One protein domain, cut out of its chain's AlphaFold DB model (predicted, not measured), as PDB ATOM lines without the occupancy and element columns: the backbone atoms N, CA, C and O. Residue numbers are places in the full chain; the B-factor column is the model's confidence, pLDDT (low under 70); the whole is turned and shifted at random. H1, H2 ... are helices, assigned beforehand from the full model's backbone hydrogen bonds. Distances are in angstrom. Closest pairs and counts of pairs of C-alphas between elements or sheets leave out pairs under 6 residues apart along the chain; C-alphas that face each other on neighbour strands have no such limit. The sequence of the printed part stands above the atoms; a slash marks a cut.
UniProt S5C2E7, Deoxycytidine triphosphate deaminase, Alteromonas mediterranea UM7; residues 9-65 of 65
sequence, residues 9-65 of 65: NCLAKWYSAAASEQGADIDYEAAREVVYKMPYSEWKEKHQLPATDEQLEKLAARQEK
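Overview. This is residues 9 to 65 of the 65 residues of the protein "Deoxycytidine triphosphate deaminase" of Alteromonas mediterranea UM7 (UniProt S5C2E7). Picture a flat, open arch of four helices: H1 and H2 pack together at a steep angle at one end, H3 carries the line onward from H2, and residues 49 to 65, with H4, stick out as a free arm. The printed part has 57 residues with helices H1, H2, H3, H4 in that order and no named strand; it is all helix. It is loose, with a radius of gyration of the C-alphas of 14.7 A and spans of 41 by 31 by 10 A.

Along the chain. Find C-alpha 9 at (-40.382, 6.647, -22.548); from there H1, residues 9 to 21, runs 18.6 A. Next come H2, residues 28 to 36, 11.9 A, and H3, residues 40 to 47, 10.2 A. H4, residues 53 to 63, runs 15.4 A to C-alpha 63 at (-50.999, 1.414, -36.029).

Arrangement. Look at Ala 12 and Ala 31, the closest C-alphas of H1 and H2, 4.9 A apart; these helices touch at a steep tilt of 57 degrees, opposite ways. H2 and H3 touch, closest at the C-alphas of Arg 32 and Tyr 40, 6.1 A apart, the same way at a shallow tilt of 34.5 degrees, only just short of steep. H4 is apart from H1, H2 and H3. In H1, H2, H3 and H4 every O i to N i+4 pair is within hydrogen-bond range.

Size, cuts and confidence. The C-alphas of Gly 23 and Glu 54, the two farthest apart, are 41.9 A apart. The printed part has no cut and no long link; pLDDT is under 70 at residue 65 alone.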
ATOM      1  N   ASN A   9     -40.663   8.062 -22.822       98.12
ATOM      2  CA  ASN A   9     -40.382   6.647 -22.548       98.12
ATOM      3  C   ASN A   9     -39.488   6.001 -23.622       98.12
ATOM      4  O   ASN A   9     -38.655   5.157 -23.306       98.12
ATOM      5  N   CYS A  10     -39.596   6.426 -24.885       98.31
ATOM      6  CA  CYS A  10     -38.677   5.978 -25.933       98.31
ATOM      7  C   CYS A  10     -37.249   6.464 -25.660       98.31
ATOM      8  O   CYS A  10     -36.317   5.687 -25.822       98.31
ATOM      9  N   LEU A  11     -37.090   7.706 -25.182       98.44
ATOM     10  CA  LEU A  11     -35.784   8.241 -24.783       98.44
ATOM     11  C   LEU A  11     -35.182   7.437 -23.626       98.44
ATOM     12  O   LEU A  11     -34.009   7.098 -23.685       98.44
ATOM     13  N   ALA A  12     -35.983   7.070 -22.620       98.50
ATOM     14  CA  ALA A  12     -35.526   6.217 -21.521       98.50
ATOM     15  C   ALA A  12     -35.086   4.827 -22.015       98.50
ATOM     16  O   ALA A  12     -34.052   4.314 -21.594       98.50
ATOM     17  N   LYS A  13     -35.818   4.241 -22.973       98.44
ATOM     18  CA  LYS A  13     -35.442   2.959 -23.588       98.44
ATOM     19  C   LYS A  13     -34.106   3.065 -24.327       98.44
ATOM     20  O   LYS A  13     -33.250   2.205 -24.163       98.44
ATOM     21  N   TRP A  14     -33.925   4.115 -25.128       98.50
ATOM     22  CA  TRP A  14     -32.672   4.351 -25.851       98.50
ATOM     23  C   TRP A  14     -31.510   4.651 -24.909       98.50
ATOM     24  O   TRP A  14     -30.403   4.195 -25.157       98.50
ATOM     25  N   TYR A  15     -31.764   5.365 -23.813       98.38
ATOM     26  CA  TYR A  15     -30.760   5.653 -22.796       98.38
ATOM     27  C   TYR A  15     -30.262   4.373 -22.113       98.38
ATOM     28  O   TYR A  15     -29.058   4.169 -22.028       98.38
ATOM     29  N   SER A  16     -31.173   3.489 -21.689       98.12
ATOM     30  CA  SER A  16     -30.816   2.188 -21.101       98.12
ATOM     31  C   SER A  16     -30.042   1.307 -22.095       98.12
ATOM     32  O   SER A  16     -28.996   0.764 -21.748       98.12
ATOM     33  N   ALA A  17     -30.477   1.251 -23.360       98.06
ATOM     34  CA  ALA A  17     -29.760   0.515 -24.406       98.06
ATOM     35  C   ALA A  17     -28.335   1.055 -24.634       98.06
ATOM     36  O   ALA A  17     -27.377   0.288 -24.635       98.06
ATOM     37  N   ALA A  18     -28.182   2.378 -24.751       98.31
ATOM     38  CA  ALA A  18     -26.876   3.011 -24.912       98.31
ATOM     39  C   ALA A  18     -25.981   2.814 -23.676       98.31
ATOM     40  O   ALA A  18     -24.776   2.633 -23.814       98.31
ATOM     41  N   ALA A  19     -26.550   2.814 -22.468       98.06
ATOM     42  CA  ALA A  19     -25.809   2.503 -21.249       98.06
ATOM     43  C   ALA A  19     -25.239   1.077 -21.295       98.06
ATOM     44  O   ALA A  19     -24.050   0.894 -21.037       98.06
ATOM     45  N   SER A  20     -26.043   0.097 -21.726       96.88
ATOM     46  CA  SER A  20     -25.581  -1.285 -21.906       96.88
ATOM     47  C   SER A  20     -24.449  -1.394 -22.934       96.88
ATOM     48  O   SER A  20     -23.470  -2.094 -22.687       96.88
ATOM     49  N   GLU A  21     -24.529  -0.669 -24.057       97.69
ATOM     50  CA  GLU A  21     -23.454  -0.614 -25.065       97.69
ATOM     51  C   GLU A  21     -22.142  -0.038 -24.506       97.69
ATOM     52  O   GLU A  21     -21.058  -0.425 -24.939       97.69
ATOM     53  N   GLN A  22     -22.233   0.853 -23.517       97.56
ATOM     54  CA  GLN A  22     -21.090   1.462 -22.833       97.56
ATOM     55  C   GLN A  22     -20.628   0.667 -21.597       97.56
ATOM     56  O   GLN A  22     -19.748   1.122 -20.865       97.56
ATOM     57  N   GLY A  23     -21.213  -0.507 -21.335       97.19
ATOM     58  CA  GLY A  23     -20.886  -1.339 -20.173       97.19
ATOM     59  C   GLY A  23     -21.402  -0.795 -18.835       97.19
ATOM     60  O   GLY A  23     -20.911  -1.204 -17.784       97.19
ATOM     61  N   ALA A  24     -22.369   0.124 -18.859       97.31
ATOM     62  CA  ALA A  24     -23.043   0.636 -17.673       97.31
ATOM     63  C   ALA A  24     -24.370  -0.102 -17.440       97.31
ATOM     64  O   ALA A  24     -25.189  -0.243 -18.350       97.31
ATOM     65  N   ASP A  25     -24.601  -0.533 -16.200       95.75
ATOM     66  CA  ASP A  25     -25.855  -1.168 -15.795       95.75
ATOM     67  C   ASP A  25     -26.876  -0.095 -15.394       95.75
ATOM     68  O   ASP A  25     -26.923   0.361 -14.250       95.75
ATOM     69  N   ILE A  26     -27.633   0.384 -16.382       97.38
ATOM     70  CA  ILE A  26     -28.751   1.305 -16.172       97.38
ATOM     71  C   ILE A  26     -30.009   0.641 -16.707       97.38
ATOM     72  O   ILE A  26     -30.226   0.559 -17.922       97.38
ATOM     73  N   ASP A  27     -30.855   0.198 -15.785       96.62
ATOM     74  CA  ASP A  27     -32.149  -0.367 -16.124       96.62
ATOM     75  C   ASP A  27     -33.140   0.703 -16.616       96.62
ATOM     76  O   ASP A  27     -32.894   1.916 -16.626       96.62
ATOM     77  N   TYR A  28     -34.296   0.237 -17.074       97.88
ATOM     78  CA  TYR A  28     -35.308   1.112 -17.645       97.88
ATOM     79  C   TYR A  28     -35.938   2.061 -16.614       97.88
ATOM     80  O   TYR A  28     -36.307   3.178 -16.973       97.88
ATOM     81  N   GLU A  29     -36.055   1.660 -15.346       97.88
ATOM     82  CA  GLU A  29     -36.623   2.504 -14.290       97.88
ATOM     83  C   GLU A  29     -35.693   3.669 -13.963       97.88
ATOM     84  O   GLU A  29     -36.121   4.827 -13.995       97.88
ATOM     85  N   ALA A  30     -34.408   3.375 -13.772       98.12
ATOM     86  CA  ALA A  30     -33.364   4.368 -13.576       98.12
ATOM     87  C   ALA A  30     -33.269   5.312 -14.784       98.12
ATOM     88  O   ALA A  30     -33.217   6.534 -14.632       98.12
ATOM     89  N   ALA A  31     -33.338   4.779 -16.008       98.50
ATOM     90  CA  ALA A  31     -33.355   5.601 -17.215       98.50
ATOM     91  C   ALA A  31     -34.585   6.526 -17.282       98.50
ATOM     92  O   ALA A  31     -34.475   7.681 -17.709       98.50
ATOM     93  N   ARG A  32     -35.763   6.064 -16.840       98.62
ATOM     94  CA  ARG A  32     -36.943   6.932 -16.724       98.62
ATOM     95  C   ARG A  32     -36.716   8.025 -15.694       98.62
ATOM     96  O   ARG A  32     -37.024   9.171 -15.999       98.62
ATOM     97  N   GLU A  33     -36.135   7.729 -14.540       98.50
ATOM     98  CA  GLU A  33     -35.820   8.753 -13.541       98.50
ATOM     99  C   GLU A  33     -34.862   9.824 -14.091       98.50
ATOM    100  O   GLU A  33     -35.095  11.020 -13.904       98.50
ATOM    101  N   VAL A  34     -33.863   9.440 -14.894       98.12
ATOM    102  CA  VAL A  34     -32.971  10.393 -15.582       98.12
ATOM    103  C   VAL A  34     -33.741  11.328 -16.525       98.12
ATOM    104  O   VAL A  34     -33.455  12.533 -16.564       98.12
ATOM    105  N   VAL A  35     -34.705  10.796 -17.285       98.44
ATOM    106  CA  VAL A  35     -35.500  11.551 -18.271       98.44
ATOM    107  C   VAL A  35     -36.580  12.411 -17.607       98.44
ATOM    108  O   VAL A  35     -36.804  13.547 -18.025       98.44
ATOM    109  N   TYR A  36     -37.250  11.882 -16.586       98.12
ATOM    110  CA  TYR A  36     -38.384  12.512 -15.908       98.12
ATOM    111  C   TYR A  36     -37.979  13.361 -14.694       98.12
ATOM    112  O   TYR A  36     -38.797  14.142 -14.214       98.12
ATOM    113  N   LYS A  37     -36.721  13.258 -14.239       97.94
ATOM    114  CA  LYS A  37     -36.141  13.962 -13.077       97.94
ATOM    115  C   LYS A  37     -36.806  13.635 -11.733       97.94
ATOM    116  O   LYS A  37     -36.662  14.396 -10.783       97.94
ATOM    117  N   MET A  38     -37.529  12.521 -11.680       97.62
ATOM    118  CA  MET A  38     -38.182  11.929 -10.509       97.62
ATOM    119  C   MET A  38     -38.630  10.499 -10.867       97.62
ATOM    120  O   MET A  38     -38.685  10.176 -12.063       97.62
ATOM    121  N   PRO A  39     -39.001   9.654  -9.889       98.12
ATOM    122  CA  PRO A  39     -39.578   8.343 -10.168       98.12
ATOM    123  C   PRO A  39     -40.775   8.434 -11.123       98.12
ATOM    124  O   PRO A  39     -41.666   9.273 -10.963       98.12
ATOM    125  N   TYR A  40     -40.829   7.556 -12.129       98.12
ATOM    126  CA  TYR A  40     -41.891   7.601 -13.142       98.12
ATOM    127  C   TYR A  40     -43.292   7.432 -12.542       98.12
ATOM    128  O   TYR A  40     -44.241   8.047 -13.027       98.12
ATOM    129  N   SER A  41     -43.426   6.612 -11.498       97.44
ATOM    130  CA  SER A  41     -44.681   6.430 -10.764       97.44
ATOM    131  C   SER A  41     -45.187   7.748 -10.174       97.44
ATOM    132  O   SER A  41     -46.343   8.100 -10.390       97.44
ATOM    133  N   GLU A  42     -44.306   8.505  -9.520       98.19
ATOM    134  CA  GLU A  42     -44.617   9.816  -8.945       98.19
ATOM    135  C   GLU A  42     -44.977  10.835 -10.032       98.19
ATOM    136  O   GLU A  42     -45.987  11.535  -9.929       98.19
ATOM    137  N   TRP A  43     -44.198  10.887 -11.119       98.31
ATOM    138  CA  TRP A  43     -44.502  11.775 -12.241       98.31
ATOM    139  C   TRP A  43     -45.862  11.451 -12.866       98.31
ATOM    140  O   TRP A  43     -46.640  12.350 -13.189       98.31
ATOM    141  N   LYS A  44     -46.158  10.157 -13.033       97.56
ATOM    142  CA  LYS A  44     -47.419   9.676 -13.592       97.56
ATOM    143  C   LYS A  44     -48.599  10.102 -12.727       97.56
ATOM    144  O   LYS A  44     -49.567  10.621 -13.269       97.56
ATOM    145  N   GLU A  45     -48.501   9.931 -11.414       97.81
ATOM    146  CA  GLU A  45     -49.555  10.328 -10.478       97.81
ATOM    147  C   GLU A  45     -49.804  11.843 -10.488       97.81
ATOM    148  O   GLU A  45     -50.950  12.284 -10.527       97.81
ATOM    149  N   LYS A  46     -48.737  12.651 -10.501       97.25
ATOM    150  CA  LYS A  46     -48.843  14.113 -10.377       97.25
ATOM    151  C   LYS A  46     -49.173  14.836 -11.682       97.25
ATOM    152  O   LYS A  46     -49.685  15.956 -11.639       97.25
ATOM    153  N   HIS A  47     -48.822  14.258 -12.832       97.56
ATOM    154  CA  HIS A  47     -48.791  15.001 -14.097       97.56
ATOM    155  C   HIS A  47     -49.410  14.283 -15.299       97.56
ATOM    156  O   HIS A  47     -49.758  14.952 -16.275       97.56
ATOM    157  N   GLN A  48     -49.528  12.952 -15.297       97.62
ATOM    158  CA  GLN A  48     -50.024  12.235 -16.472       97.62
ATOM    159  C   GLN A  48     -51.552  12.195 -16.484       97.62
ATOM    160  O   GLN A  48     -52.181  11.517 -15.680       97.62
ATOM    161  N   LEU A  49     -52.144  12.870 -17.467       97.25
ATOM    162  CA  LEU A  49     -53.565  12.731 -17.764       97.25
ATOM    163  C   LEU A  49     -53.832  11.424 -18.530       97.25
ATOM    164  O   LEU A  49     -52.968  10.980 -19.300       97.25
ATOM    165  N   PRO A  50     -55.016  10.811 -18.352       96.50
ATOM    166  CA  PRO A  50     -55.451   9.726 -19.220       96.50
ATOM    167  C   PRO A  50     -55.545  10.217 -20.669       96.50
ATOM    168  O   PRO A  50     -55.815  11.392 -20.927       96.50
ATOM    169  N   ALA A  51     -55.315   9.310 -21.618       97.12
ATOM    170  CA  ALA A  51     -55.531   9.617 -23.026       97.12
ATOM    171  C   ALA A  51     -57.023   9.877 -23.273       97.12
ATOM    172  O   ALA A  51     -57.868   9.157 -22.742       97.12
ATOM    173  N   THR A  52     -57.337  10.894 -24.074       98.12
ATOM    174  CA  THR A  52     -58.711  11.128 -24.533       98.12
ATOM    175  C   THR A  52     -59.084  10.140 -25.635       98.12
ATOM    176  O   THR A  52     -58.203   9.601 -26.308       98.12
ATOM    177  N   ASP A  53     -60.381   9.956 -25.880       98.25
ATOM    178  CA  ASP A  53     -60.870   9.081 -26.953       98.25
ATOM    179  C   ASP A  53     -60.281   9.475 -28.317       98.25
ATOM    180  O   ASP A  53     -59.729   8.635 -29.021       98.25
ATOM    181  N   GLU A  54     -60.237  10.775 -28.630       97.62
ATOM    182  CA  GLU A  54     -59.622  11.282 -29.867       97.62
ATOM    183  C   GLU A  54     -58.127  10.914 -29.979       97.62
ATOM    184  O   GLU A  54     -57.612  10.624 -31.063       97.62
ATOM    185  N   GLN A  55     -57.387  10.933 -28.865       97.56
ATOM    186  CA  GLN A  55     -55.978  10.536 -28.863       97.56
ATOM    187  C   GLN A  55     -55.824   9.028 -29.081       97.56
ATOM    188  O   GLN A  55     -54.903   8.616 -29.790       97.56
ATOM    189  N   LEU A  56     -56.709   8.216 -28.501       97.12
ATOM    190  CA  LEU A  56     -56.723   6.766 -28.699       97.12
ATOM    191  C   LEU A  56     -57.059   6.409 -30.151       97.12
ATOM    192  O   LEU A  56     -56.344   5.612 -30.754       97.12
ATOM    193  N   GLU A  57     -58.057   7.061 -30.746       97.12
ATOM    194  CA  GLU A  57     -58.426   6.888 -32.155       97.12
ATOM    195  C   GLU A  57     -57.270   7.238 -33.096       97.12
ATOM    196  O   GLU A  57     -56.917   6.455 -33.979       97.12
ATOM    197  N   LYS A  58     -56.605   8.385 -32.885       97.12
ATOM    198  CA  LYS A  58     -55.438   8.776 -33.694       97.12
ATOM    199  C   LYS A  58     -54.265   7.814 -33.538       97.12
ATOM    200  O   LYS A  58     -53.493   7.645 -34.483       97.12
ATOM    201  N   LEU A  59     -54.088   7.226 -32.355       96.31
ATOM    202  CA  LEU A  59     -53.061   6.214 -32.132       96.31
ATOM    203  C   LEU A  59     -53.399   4.919 -32.883       96.31
ATOM    204  O   LEU A  59     -52.532   4.408 -33.587       96.31
ATOM    205  N   ALA A  60     -54.644   4.443 -32.794       95.56
ATOM    206  CA  ALA A  60     -55.113   3.257 -33.509       95.56
ATOM    207  C   ALA A  60     -54.981   3.426 -35.033       95.56
ATOM    208  O   ALA A  60     -54.332   2.617 -35.690       95.56
ATOM    209  N   ALA A  61     -55.448   4.553 -35.579       95.12
ATOM    210  CA  ALA A  61     -55.363   4.856 -37.010       95.12
ATOM    211  C   ALA A  61     -53.921   4.936 -37.551       95.12
ATOM    212  O   ALA A  61     -53.696   4.842 -38.758       95.12
ATOM    213  N   ARG A  62     -52.926   5.156 -36.681       93.31
ATOM    214  CA  ARG A  62     -51.508   5.077 -37.056       93.31
ATOM    215  C   ARG A  62     -50.950   3.664 -37.030       93.31
ATOM    216  O   ARG A  62     -50.018   3.412 -37.776       93.31
ATOM    217  N   GLN A  63     -51.461   2.798 -36.163       88.12
ATOM    218  CA  GLN A  63     -50.999   1.414 -36.029       88.12
ATOM    219  C   GLN A  63     -51.546   0.500 -37.132       88.12
ATOM    220  O   GLN A  63     -50.968  -0.549 -37.388       88.12
ATOM    221  N   GLU A  64     -52.640   0.895 -37.782       86.69
ATOM    222  CA  GLU A  64     -53.233   0.180 -38.923       86.69
ATOM    223  C   GLU A  64     -52.543   0.467 -40.269       86.69
ATOM    224  O   GLU A  64     -52.878  -0.165 -41.272       86.69
ATOM    225  N   LYS A  65     -51.614   1.429 -40.311       64.75
ATOM    226  CA  LYS A  65     -50.834   1.778 -41.507       64.75
ATOM    227  C   LYS A  65     -49.476   1.097 -41.496       64.75
ATOM    228  O   LYS A  65     -49.040   0.712 -42.602       64.75
TER     229      LYS A  65